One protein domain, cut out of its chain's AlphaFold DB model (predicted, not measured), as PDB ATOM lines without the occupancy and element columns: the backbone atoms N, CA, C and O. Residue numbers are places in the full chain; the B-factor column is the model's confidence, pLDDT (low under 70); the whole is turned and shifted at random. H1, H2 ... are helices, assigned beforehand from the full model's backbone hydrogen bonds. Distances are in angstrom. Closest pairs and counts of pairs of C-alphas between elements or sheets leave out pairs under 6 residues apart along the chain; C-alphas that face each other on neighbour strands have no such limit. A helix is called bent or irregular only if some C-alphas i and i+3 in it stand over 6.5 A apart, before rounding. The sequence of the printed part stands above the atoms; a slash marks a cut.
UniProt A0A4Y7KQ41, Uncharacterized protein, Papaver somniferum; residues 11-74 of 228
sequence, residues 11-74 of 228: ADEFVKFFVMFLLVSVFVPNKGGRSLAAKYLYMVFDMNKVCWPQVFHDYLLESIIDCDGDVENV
ATOM      1  N   ALA A  11     -10.761 -11.682  36.922       84.12
ATOM      2  CA  ALA A  11     -10.567 -12.693  35.892       84.12
ATOM      3  C   ALA A  11     -11.914 -13.254  35.415       84.12
ATOM      4  O   ALA A  11     -12.131 -13.359  34.212       84.12
ATOM      5  N   ASP A  12     -12.835 -13.554  36.334       83.69
ATOM      6  CA  ASP A  12     -14.185 -14.029  35.999       83.69
ATOM      7  C   ASP A  12     -14.994 -12.983  35.208       83.69
ATOM      8  O   ASP A  12     -15.580 -13.294  34.168       83.69
ATOM      9  N   GLU A  13     -14.964 -11.719  35.636       86.50
ATOM     10  CA  GLU A  13     -15.604 -10.610  34.918       86.50
ATOM     11  C   GLU A  13     -15.013 -10.409  33.520       86.50
ATOM     12  O   GLU A  13     -15.757 -10.245  32.548       86.50
ATOM     13  N   PHE A  14     -13.685 -10.486  33.390       88.69
ATOM     14  CA  PHE A  14     -13.019 -10.417  32.094       88.69
ATOM     15  C   PHE A  14     -13.442 -11.566  31.175       88.69
ATOM     16  O   PHE A  14     -13.744 -11.327  30.008       88.69
ATOM     17  N   VAL A  15     -13.506 -12.802  31.682       88.56
ATOM     18  CA  VAL A  15     -13.946 -13.959  30.887       88.56
ATOM     19  C   VAL A  15     -15.383 -13.765  30.415       88.56
ATOM     20  O   VAL A  15     -15.661 -13.972  29.236       88.56
ATOM     21  N   LYS A  16     -16.292 -13.313  31.286       88.75
ATOM     22  CA  LYS A  16     -17.683 -13.023  30.907       88.75
ATOM     23  C   LYS A  16     -17.759 -11.956  29.819       88.75
ATOM     24  O   LYS A  16     -18.437 -12.159  28.814       88.75
ATOM     25  N   PHE A  17     -17.021 -10.859  29.977       89.25
ATOM     26  CA  PHE A  17     -16.951  -9.803  28.970       89.25
ATOM     27  C   PHE A  17     -16.387 -10.316  27.638       89.25
ATOM     28  O   PHE A  17     -16.952 -10.056  26.575       89.25
ATOM     29  N   PHE A  18     -15.312 -11.099  27.685       89.69
ATOM     30  CA  PHE A  18     -14.695 -11.691  26.505       89.69
ATOM     31  C   PHE A  18     -15.646 -12.656  25.786       89.69
ATOM     32  O   PHE A  18     -15.781 -12.600  24.565       89.69
ATOM     33  N   VAL A  19     -16.369 -13.497  26.527       88.88
ATOM     34  CA  VAL A  19     -17.387 -14.390  25.958       88.88
ATOM     35  C   VAL A  19     -18.530 -13.583  25.345       88.88
ATOM     36  O   VAL A  19     -18.932 -13.884  24.226       88.88
ATOM     37  N   MET A  20     -19.018 -12.524  26.002       88.88
ATOM     38  CA  MET A  20     -20.029 -11.627  25.422       88.88
ATOM     39  C   MET A  20     -19.563 -11.007  24.103       88.88
ATOM     40  O   MET A  20     -20.331 -10.978  23.140       88.88
ATOM     41  N   PHE A  21     -18.309 -10.552  24.040       87.94
ATOM     42  CA  PHE A  21     -17.711 -10.041  22.811       87.94
ATOM     43  C   PHE A  21     -17.716 -11.105  21.705       87.94
ATOM     44  O   PHE A  21     -18.237 -10.849  20.622       87.94
ATOM     45  N   LEU A  22     -17.240 -12.320  21.997       88.31
ATOM     46  CA  LEU A  22     -17.231 -13.423  21.031       88.31
ATOM     47  C   LEU A  22     -18.635 -13.834  20.572       88.31
ATOM     48  O   LEU A  22     -18.815 -14.228  19.418       88.31
ATOM     49  N   LEU A  23     -19.640 -13.751  21.447       88.38
ATOM     50  CA  LEU A  23     -21.029 -14.007  21.074       88.38
ATOM     51  C   LEU A  23     -21.502 -13.004  20.019       88.38
ATOM     52  O   LEU A  23     -22.034 -13.417  18.994       88.38
ATOM     53  N   VAL A  24     -21.252 -11.712  20.232       86.75
ATOM     54  CA  VAL A  24     -21.638 -10.647  19.295       86.75
ATOM     55  C   VAL A  24     -20.876 -10.730  17.972       86.75
ATOM     56  O   VAL A  24     -21.462 -10.498  16.916       86.75
ATOM     57  N   SER A  25     -19.576 -11.031  18.016       84.12
ATOM     58  CA  SER A  25     -18.700 -10.891  16.851       84.12
ATOM     59  C   SER A  25     -18.495 -12.177  16.049       84.12
ATOM     60  O   SER A  25     -18.191 -12.095  14.862       84.12
ATOM     61  N   VAL A  26     -18.633 -13.355  16.669       85.25
ATOM     62  CA  VAL A  26     -18.290 -14.645  16.039       85.25
ATOM     63  C   VAL A  26     -19.439 -15.642  16.089       85.25
ATOM     64  O   VAL A  26     -19.781 -16.225  15.065       85.25
ATOM     65  N   PHE A  27     -20.025 -15.883  17.263       86.44
ATOM     66  CA  PHE A  27     -20.868 -17.069  17.445       86.44
ATOM     67  C   PHE A  27     -22.349 -16.863  17.139       86.44
ATOM     68  O   PHE A  27     -22.978 -17.724  16.523       86.44
ATOM     69  N   VAL A  28     -22.904 -15.732  17.565       85.56
ATOM     70  CA  VAL A  28     -24.293 -15.336  17.312       85.56
ATOM     71  C   VAL A  28     -24.374 -13.917  16.732       85.56
ATOM     72  O   VAL A  28     -25.205 -13.124  17.183       85.56
ATOM     73  N   PRO A  29     -23.528 -13.559  15.740       84.00
ATOM     74  CA  PRO A  29     -23.626 -12.254  15.115       84.00
ATOM     75  C   PRO A  29     -25.015 -12.102  14.505       84.00
ATOM     76  O   PRO A  29     -25.571 -13.043  13.939       84.00
ATOM     77  N   ASN A  30     -25.584 -10.913  14.637       79.31
ATOM     78  CA  ASN A  30     -26.669 -10.463  13.777       79.31
ATOM     79  C   ASN A  30     -26.079  -9.719  12.571       79.31
ATOM     80  O   ASN A  30     -24.863  -9.524  12.493       79.31
ATOM     81  N   LYS A  31     -26.919  -9.274  11.629       70.50
ATOM     82  CA  LYS A  31     -26.452  -8.433  10.518       70.50
ATOM     83  C   LYS A  31     -25.707  -7.206  11.062       70.50
ATOM     84  O   LYS A  31     -26.302  -6.318  11.671       70.50
ATOM     85  N   GLY A  32     -24.390  -7.185  10.856       61.84
ATOM     86  CA  GLY A  32     -23.489  -6.128  11.316       61.84
ATOM     87  C   GLY A  32     -22.903  -6.292  12.725       61.84
ATOM     88  O   GLY A  32     -22.185  -5.390  13.148       61.84
ATOM     89  N   GLY A  33     -23.186  -7.384  13.450       64.69
ATOM     90  CA  GLY A  33     -22.578  -7.682  14.758       64.69
ATOM     91  C   GLY A  33     -22.830  -6.606  15.821       64.69
ATOM     92  O   GLY A  33     -21.951  -6.308  16.622       64.69
ATOM     93  N   ARG A  34     -24.000  -5.955  15.790       69.88
ATOM     94  CA  ARG A  34     -24.286  -4.757  16.607       69.88
ATOM     95  C   ARG A  34     -25.094  -5.037  17.865       69.88
ATOM     96  O   ARG A  34     -25.128  -4.188  18.750       69.88
ATOM     97  N   SER A  35     -25.780  -6.178  17.954       73.19
ATOM     98  CA  SER A  35     -26.564  -6.496  19.150       73.19
ATOM     99  C   SER A  35     -26.608  -7.986  19.464       73.19
ATOM    100  O   SER A  35     -26.526  -8.835  18.580       73.19
ATOM    101  N   LEU A  36     -26.739  -8.280  20.759       80.69
ATOM    102  CA  LEU A  36     -26.898  -9.620  21.308       80.69
ATOM    103  C   LEU A  36     -28.297  -9.743  21.904       80.69
ATOM    104  O   LEU A  36     -28.691  -8.924  22.735       80.69
ATOM    105  N   ALA A  37     -29.045 -10.780  21.527       82.25
ATOM    106  CA  ALA A  37     -30.326 -11.046  22.171       82.25
ATOM    107  C   ALA A  37     -30.120 -11.369  23.663       82.25
ATOM    108  O   ALA A  37     -29.254 -12.170  24.016       82.25
ATOM    109  N   ALA A  38     -30.965 -10.805  24.533       82.31
ATOM    110  CA  ALA A  38     -30.842 -10.930  25.990       82.31
ATOM    111  C   ALA A  38     -30.766 -12.389  26.483       82.31
ATOM    112  O   ALA A  38     -30.072 -12.683  27.452       82.31
ATOM    113  N   LYS A  39     -31.405 -13.333  25.774       85.44
ATOM    114  CA  LYS A  39     -31.324 -14.771  26.086       85.44
ATOM    115  C   LYS A  39     -29.881 -15.296  26.131       85.44
ATOM    116  O   LYS A  39     -29.569 -16.120  26.982       85.44
ATOM    117  N   TYR A  40     -29.001 -14.799  25.259       86.00
ATOM    118  CA  TYR A  40     -27.593 -15.201  25.221       86.00
ATOM    119  C   TYR A  40     -26.768 -14.502  26.302       86.00
ATOM    120  O   TYR A  40     -25.815 -15.087  26.803       86.00
ATOM    121  N   LEU A  41     -27.164 -13.292  26.707       83.81
ATOM    122  CA  LEU A  41     -26.546 -12.583  27.826       83.81
ATOM    123  C   LEU A  41     -26.728 -13.358  29.138       83.81
ATOM    124  O   LEU A  41     -25.759 -13.593  29.852       83.81
ATOM    125  N   TYR A  42     -27.947 -13.830  29.423       84.81
ATOM    126  CA  TYR A  42     -28.211 -14.632  30.623       84.81
ATOM    127  C   TYR A  42     -27.416 -15.942  30.652       84.81
ATOM    128  O   TYR A  42     -26.950 -16.354  31.711       84.81
ATOM    129  N   MET A  43     -27.185 -16.560  29.491       86.62
ATOM    130  CA  MET A  43     -26.359 -17.767  29.373       86.62
ATOM    131  C   MET A  43     -24.892 -17.537  29.781       86.62
ATOM    132  O   MET A  43     -24.251 -18.465  30.267       86.62
ATOM    133  N   VAL A  44     -24.361 -16.313  29.648       86.31
ATOM    134  CA  VAL A  44     -22.990 -15.974  30.081       86.31
ATOM    135  C   VAL A  44     -22.857 -15.937  31.605       86.31
ATOM    136  O   VAL A  44     -21.792 -16.225  32.143       86.31
ATOM    137  N   PHE A  45     -23.930 -15.641  32.334       86.00
ATOM    138  CA  PHE A  45     -23.886 -15.675  33.798       86.00
ATOM    139  C   PHE A  45     -23.951 -17.102  34.364       86.00
ATOM    140  O   PHE A  45     -23.612 -17.306  35.525       86.00
ATOM    141  N   ASP A  46     -24.307 -18.088  33.535       85.25
ATOM    142  CA  ASP A  46     -24.469 -19.498  33.907       85.25
ATOM    143  C   ASP A  46     -23.713 -20.436  32.929       85.25
ATOM    144  O   ASP A  46     -24.200 -21.509  32.565       85.25
ATOM    145  N   MET A  47     -22.494 -20.058  32.501       79.12
ATOM    146  CA  MET A  47     -21.741 -20.747  31.426       79.12
ATOM    147  C   MET A  47     -21.617 -22.266  31.600       79.12
ATOM    148  O   MET A  47     -21.676 -22.999  30.614       79.12
ATOM    149  N   ASN A  48     -21.483 -22.748  32.839       80.69
ATOM    150  CA  ASN A  48     -21.294 -24.170  33.153       80.69
ATOM    151  C   ASN A  48     -22.540 -25.030  32.887       80.69
ATOM    152  O   ASN A  48     -22.441 -26.252  32.819       80.69
ATOM    153  N   LYS A  49     -23.718 -24.411  32.748       82.56
ATOM    154  CA  LYS A  49     -24.990 -25.099  32.477       82.56
ATOM    155  C   LYS A  49     -25.392 -25.027  31.003       82.56
ATOM    156  O   LYS A  49     -26.444 -25.545  30.629       82.56
ATOM    157  N   VAL A  50     -24.584 -24.376  30.166       80.44
ATOM    158  CA  VAL A  50     -24.916 -24.092  28.770       80.44
ATOM    159  C   VAL A  50     -24.094 -24.987  27.850       80.44
ATOM    160  O   VAL A  50     -22.867 -24.939  27.824       80.44
ATOM    161  N   CYS A  51     -24.783 -25.784  27.033       85.44
ATOM    162  CA  CYS A  51     -24.146 -26.510  25.937       85.44
ATOM    163  C   CYS A  51     -23.924 -25.560  24.748       85.44
ATOM    164  O   CYS A  51     -24.696 -25.549  23.789       85.44
ATOM    165  N   TRP A  52     -22.874 -24.740  24.821       83.38
ATOM    166  CA  TRP A  52     -22.539 -23.736  23.802       83.38
ATOM    167  C   TRP A  52     -22.463 -24.275  22.365       83.38
ATOM    168  O   TRP A  52     -23.032 -23.633  21.481       83.38
ATOM    169  N   PRO A  53     -21.868 -25.458  22.094       82.31
ATOM    170  CA  PRO A  53     -21.858 -26.016  20.743       82.31
ATOM    171  C   PRO A  53     -23.263 -26.206  20.163       82.31
ATOM    172  O   PRO A  53     -23.491 -25.880  19.002       82.31
ATOM    173  N   GLN A  54     -24.216 -26.673  20.980       83.00
ATOM    174  CA  GLN A  54     -25.605 -26.837  20.551       83.00
ATOM    175  C   GLN A  54     -26.264 -25.482  20.277       83.00
ATOM    176  O   GLN A  54     -26.999 -25.350  19.307       83.00
ATOM    177  N   VAL A  55     -25.990 -24.472  21.107       87.12
ATOM    178  CA  VAL A  55     -26.543 -23.121  20.932       87.12
ATOM    179  C   VAL A  55     -26.094 -22.506  19.606       87.12
ATOM    180  O   VAL A  55     -26.916 -21.940  18.888       87.12
ATOM    181  N   PHE A  56     -24.808 -22.627  19.268       87.06
ATOM    182  CA  PHE A  56     -24.258 -22.077  18.023       87.06
ATOM    183  C   PHE A  56     -24.772 -22.825  16.795       87.06
ATOM    184  O   PHE A  56     -25.108 -22.199  15.793       87.06
ATOM    185  N   HIS A  57     -24.869 -24.152  16.899       85.12
ATOM    186  CA  HIS A  57     -25.428 -25.002  15.855       85.12
ATOM    187  C   HIS A  57     -26.897 -24.668  15.578       85.12
ATOM    188  O   HIS A  57     -27.259 -24.422  14.430       85.12
ATOM    189  N   ASP A  58     -27.726 -24.604  16.626       86.81
ATOM    190  CA  ASP A  58     -29.154 -24.296  16.508       86.81
ATOM    191  C   ASP A  58     -29.364 -22.902  15.899       86.81
ATOM    192  O   ASP A  58     -30.145 -22.765  14.965       86.81
ATOM    193  N   TYR A  59     -28.635 -21.882  16.374       89.19
ATOM    194  CA  TYR A  59     -28.764 -20.515  15.857       89.19
ATOM    195  C   TYR A  59     -28.428 -20.421  14.364       89.19
ATOM    196  O   TYR A  59     -29.180 -19.825  13.594       89.19
ATOM    197  N   LEU A  60     -27.315 -21.030  13.951       88.31
ATOM    198  CA  LEU A  60     -26.892 -21.012  12.558       88.31
ATOM    199  C   LEU A  60     -27.859 -21.788  11.658       88.31
ATOM    200  O   LEU A  60     -28.219 -21.304  10.590       88.31
ATOM    201  N   LEU A  61     -28.286 -22.985  12.072       85.81
ATOM    202  CA  LEU A  61     -29.216 -23.783  11.277       85.81
ATOM    203  C   LEU A  61     -30.580 -23.114  11.138       85.81
ATOM    204  O   LEU A  61     -31.135 -23.134  10.044       85.81
ATOM    205  N   GLU A  62     -31.111 -22.516  12.208       86.88
ATOM    206  CA  GLU A  62     -32.348 -21.733  12.126       86.88
ATOM    207  C   GLU A  62     -32.190 -20.588  11.125       86.88
ATOM    208  O   GLU A  62     -33.019 -20.450  10.233       86.88
ATOM    209  N   SER A  63     -31.073 -19.857  11.171       87.31
ATOM    210  CA  SER A  63     -30.818 -18.799  10.193       87.31
ATOM    211  C   SER A  63     -30.713 -19.305   8.753       87.31
ATOM    212  O   SER A  63     -31.154 -18.600   7.852       87.31
ATOM    213  N   ILE A  64     -30.109 -20.473   8.516       85.31
ATOM    214  CA  ILE A  64     -30.008 -21.061   7.172       85.31
ATOM    215  C   ILE A  64     -31.391 -21.480   6.667       85.31
ATOM    216  O   ILE A  64     -31.711 -21.266   5.502       85.31
ATOM    217  N   ILE A  65     -32.218 -22.066   7.532       84.31
ATOM    218  CA  ILE A  65     -33.586 -22.469   7.181       84.31
ATOM    219  C   ILE A  65     -34.442 -21.240   6.862       84.31
ATOM    220  O   ILE A  65     -35.198 -21.262   5.895       84.31
ATOM    221  N   ASP A  66     -34.296 -20.175   7.645       84.81
ATOM    222  CA  ASP A  66     -35.112 -18.968   7.524       84.81
ATOM    223  C   ASP A  66     -34.641 -18.028   6.392       84.81
ATOM    224  O   ASP A  66     -35.359 -17.091   6.050       84.81
ATOM    225  N   CYS A  67     -33.462 -18.250   5.790       80.25
ATOM    226  CA  CYS A  67     -32.919 -17.359   4.751       80.25
ATOM    227  C   CYS A  67     -33.535 -17.534   3.350       80.25
ATOM    228  O   CYS A  67     -33.220 -16.742   2.469       80.25
ATOM    229  N   ASP A  68     -34.383 -18.550   3.135       74.50
ATOM    230  CA  ASP A  68     -35.095 -18.840   1.869       74.50
ATOM    231  C   ASP A  68     -34.224 -18.733   0.594       74.50
ATOM    232  O   ASP A  68     -34.648 -18.260  -0.457       74.50
ATOM    233  N   GLY A  69     -32.958 -19.156   0.690       72.25
ATOM    234  CA  GLY A  69     -32.003 -19.145  -0.424       72.25
ATOM    235  C   GLY A  69     -31.191 -17.854  -0.590       72.25
ATOM    236  O   GLY A  69     -30.250 -17.845  -1.384       72.25
ATOM    237  N   ASP A  70     -31.475 -16.802   0.181       81.25
ATOM    238  CA  ASP A  70     -30.647 -15.597   0.235       81.25
ATOM    239  C   ASP A  70     -29.496 -15.775   1.237       81.25
ATOM    240  O   ASP A  70     -29.594 -15.480   2.433       81.25
ATOM    241  N   VAL A  71     -28.377 -16.284   0.724       78.19
ATOM    242  CA  VAL A  71     -27.177 -16.607   1.510       78.19
ATOM    243  C   VAL A  71     -26.584 -15.371   2.201       78.19
ATOM    244  O   VAL A  71     -25.986 -15.504   3.268       78.19
ATOM    245  N   GLU A  72     -26.788 -14.164   1.661       79.31
ATOM    246  CA  GLU A  72     -26.302 -12.914   2.269       79.31
ATOM    247  C   GLU A  72     -27.022 -12.587   3.588       79.31
ATOM    248  O   GLU A  72     -26.536 -11.803   4.409       79.31
ATOM    249  N   ASN A  73     -28.172 -13.224   3.822       82.12
ATOM    250  CA  ASN A  73     -28.970 -13.048   5.027       82.12
ATOM    251  C   ASN A  73     -28.653 -14.056   6.129       82.12
ATOM    252  O   ASN A  73     -29.175 -13.903   7.236       82.12
ATOM    253  N   VAL A  74     -27.806 -15.054   5.860       84.56
ATOM    254  CA  VAL A  74     -27.413 -16.044   6.864       84.56
ATOM    255  C   VAL A  74     -26.567 -15.380   7.947       84.56
ATOM    256  O   VAL A  74     -25.553 -14.734   7.685       84.56
TER     257      VAL A  74
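What this domain is: This is residues 11 to 74 of the 228 residues of an uncharacterized protein of Papaver somniferum (UniProt A0A4Y7KQ41). Two longer helices, H1 and H3, run nearly the same way but are shifted along their length, with the last residue of H1, Phe 27, close to the first part of H3 at Phe 56; the short helix H2 folds back beside H1, so that the path goes forward, back and forward again. H1 and H2 make a helical hairpin, while H3 lies apart from H2 and, past the end of H1, makes the other part of the long axis. The printed part has 64 residues with three named helices, in the order H1, H2, H3, and no named strand; the class is all helix, with 40 residues in named elements. It is only just compact, close to loose, with a radius of gyration of the C-alphas of 12.7 A, and its outline is elongated, with spans of 42 by 23 by 16 A.

Where its parts are: H1 is residues 11 to 27, 21.6 A from first to last C-alpha, and begins with C-alpha 11 at (-10.567, -12.693, 35.892). H1 is irregular, but only just: C-alphas 24 and 27 are 6.7 A apart, against about 5 A in a regular helix. H2 is residues 38 to 45, 11.5 A long, with C-alpha 38 at (-30.842, -10.930, 25.990). H3 is residues 52 to 66, 21.1 A long, and ends with C-alpha 66 at (-35.112, -18.968, 7.524).

How they stand to each other: H1 touches H2 with residues 16 to 23 alone; the closest C-alphas, those of Lys 16 and Val 44, are 6.1 A apart. The two helices form a hairpin and run opposite ways at a shallow tilt of 34 degrees, only just short of steep. H1 and H3 are close but not clearly touching, with 1 pair of C-alphas within 8 A, those of Phe 27 and Phe 56 at 6.1 A. H1 and H3 run the same way at a shallow tilt of 23 degrees, and their centres are 18.8 A apart. H2 and H3 are apart. In H3 every O i to N i+4 pair is within hydrogen-bond range; in H1 it is 12 of 13 pairs and in H2 3 of 4.

The domain as a whole: The two C-alphas farthest apart, those of Ala 11 and Gly 69, are 42.7 A apart. The printed part has no cut. The link from H1 to H2, of 10 residues, and the link from H2 to H3, of 6 residues, are short. Residues 67 to 74, after H3, hold no named helix. The mean pLDDT of the printed part is 83.3, and residues 32 to 34, in the link from H1 to H2, are under 70.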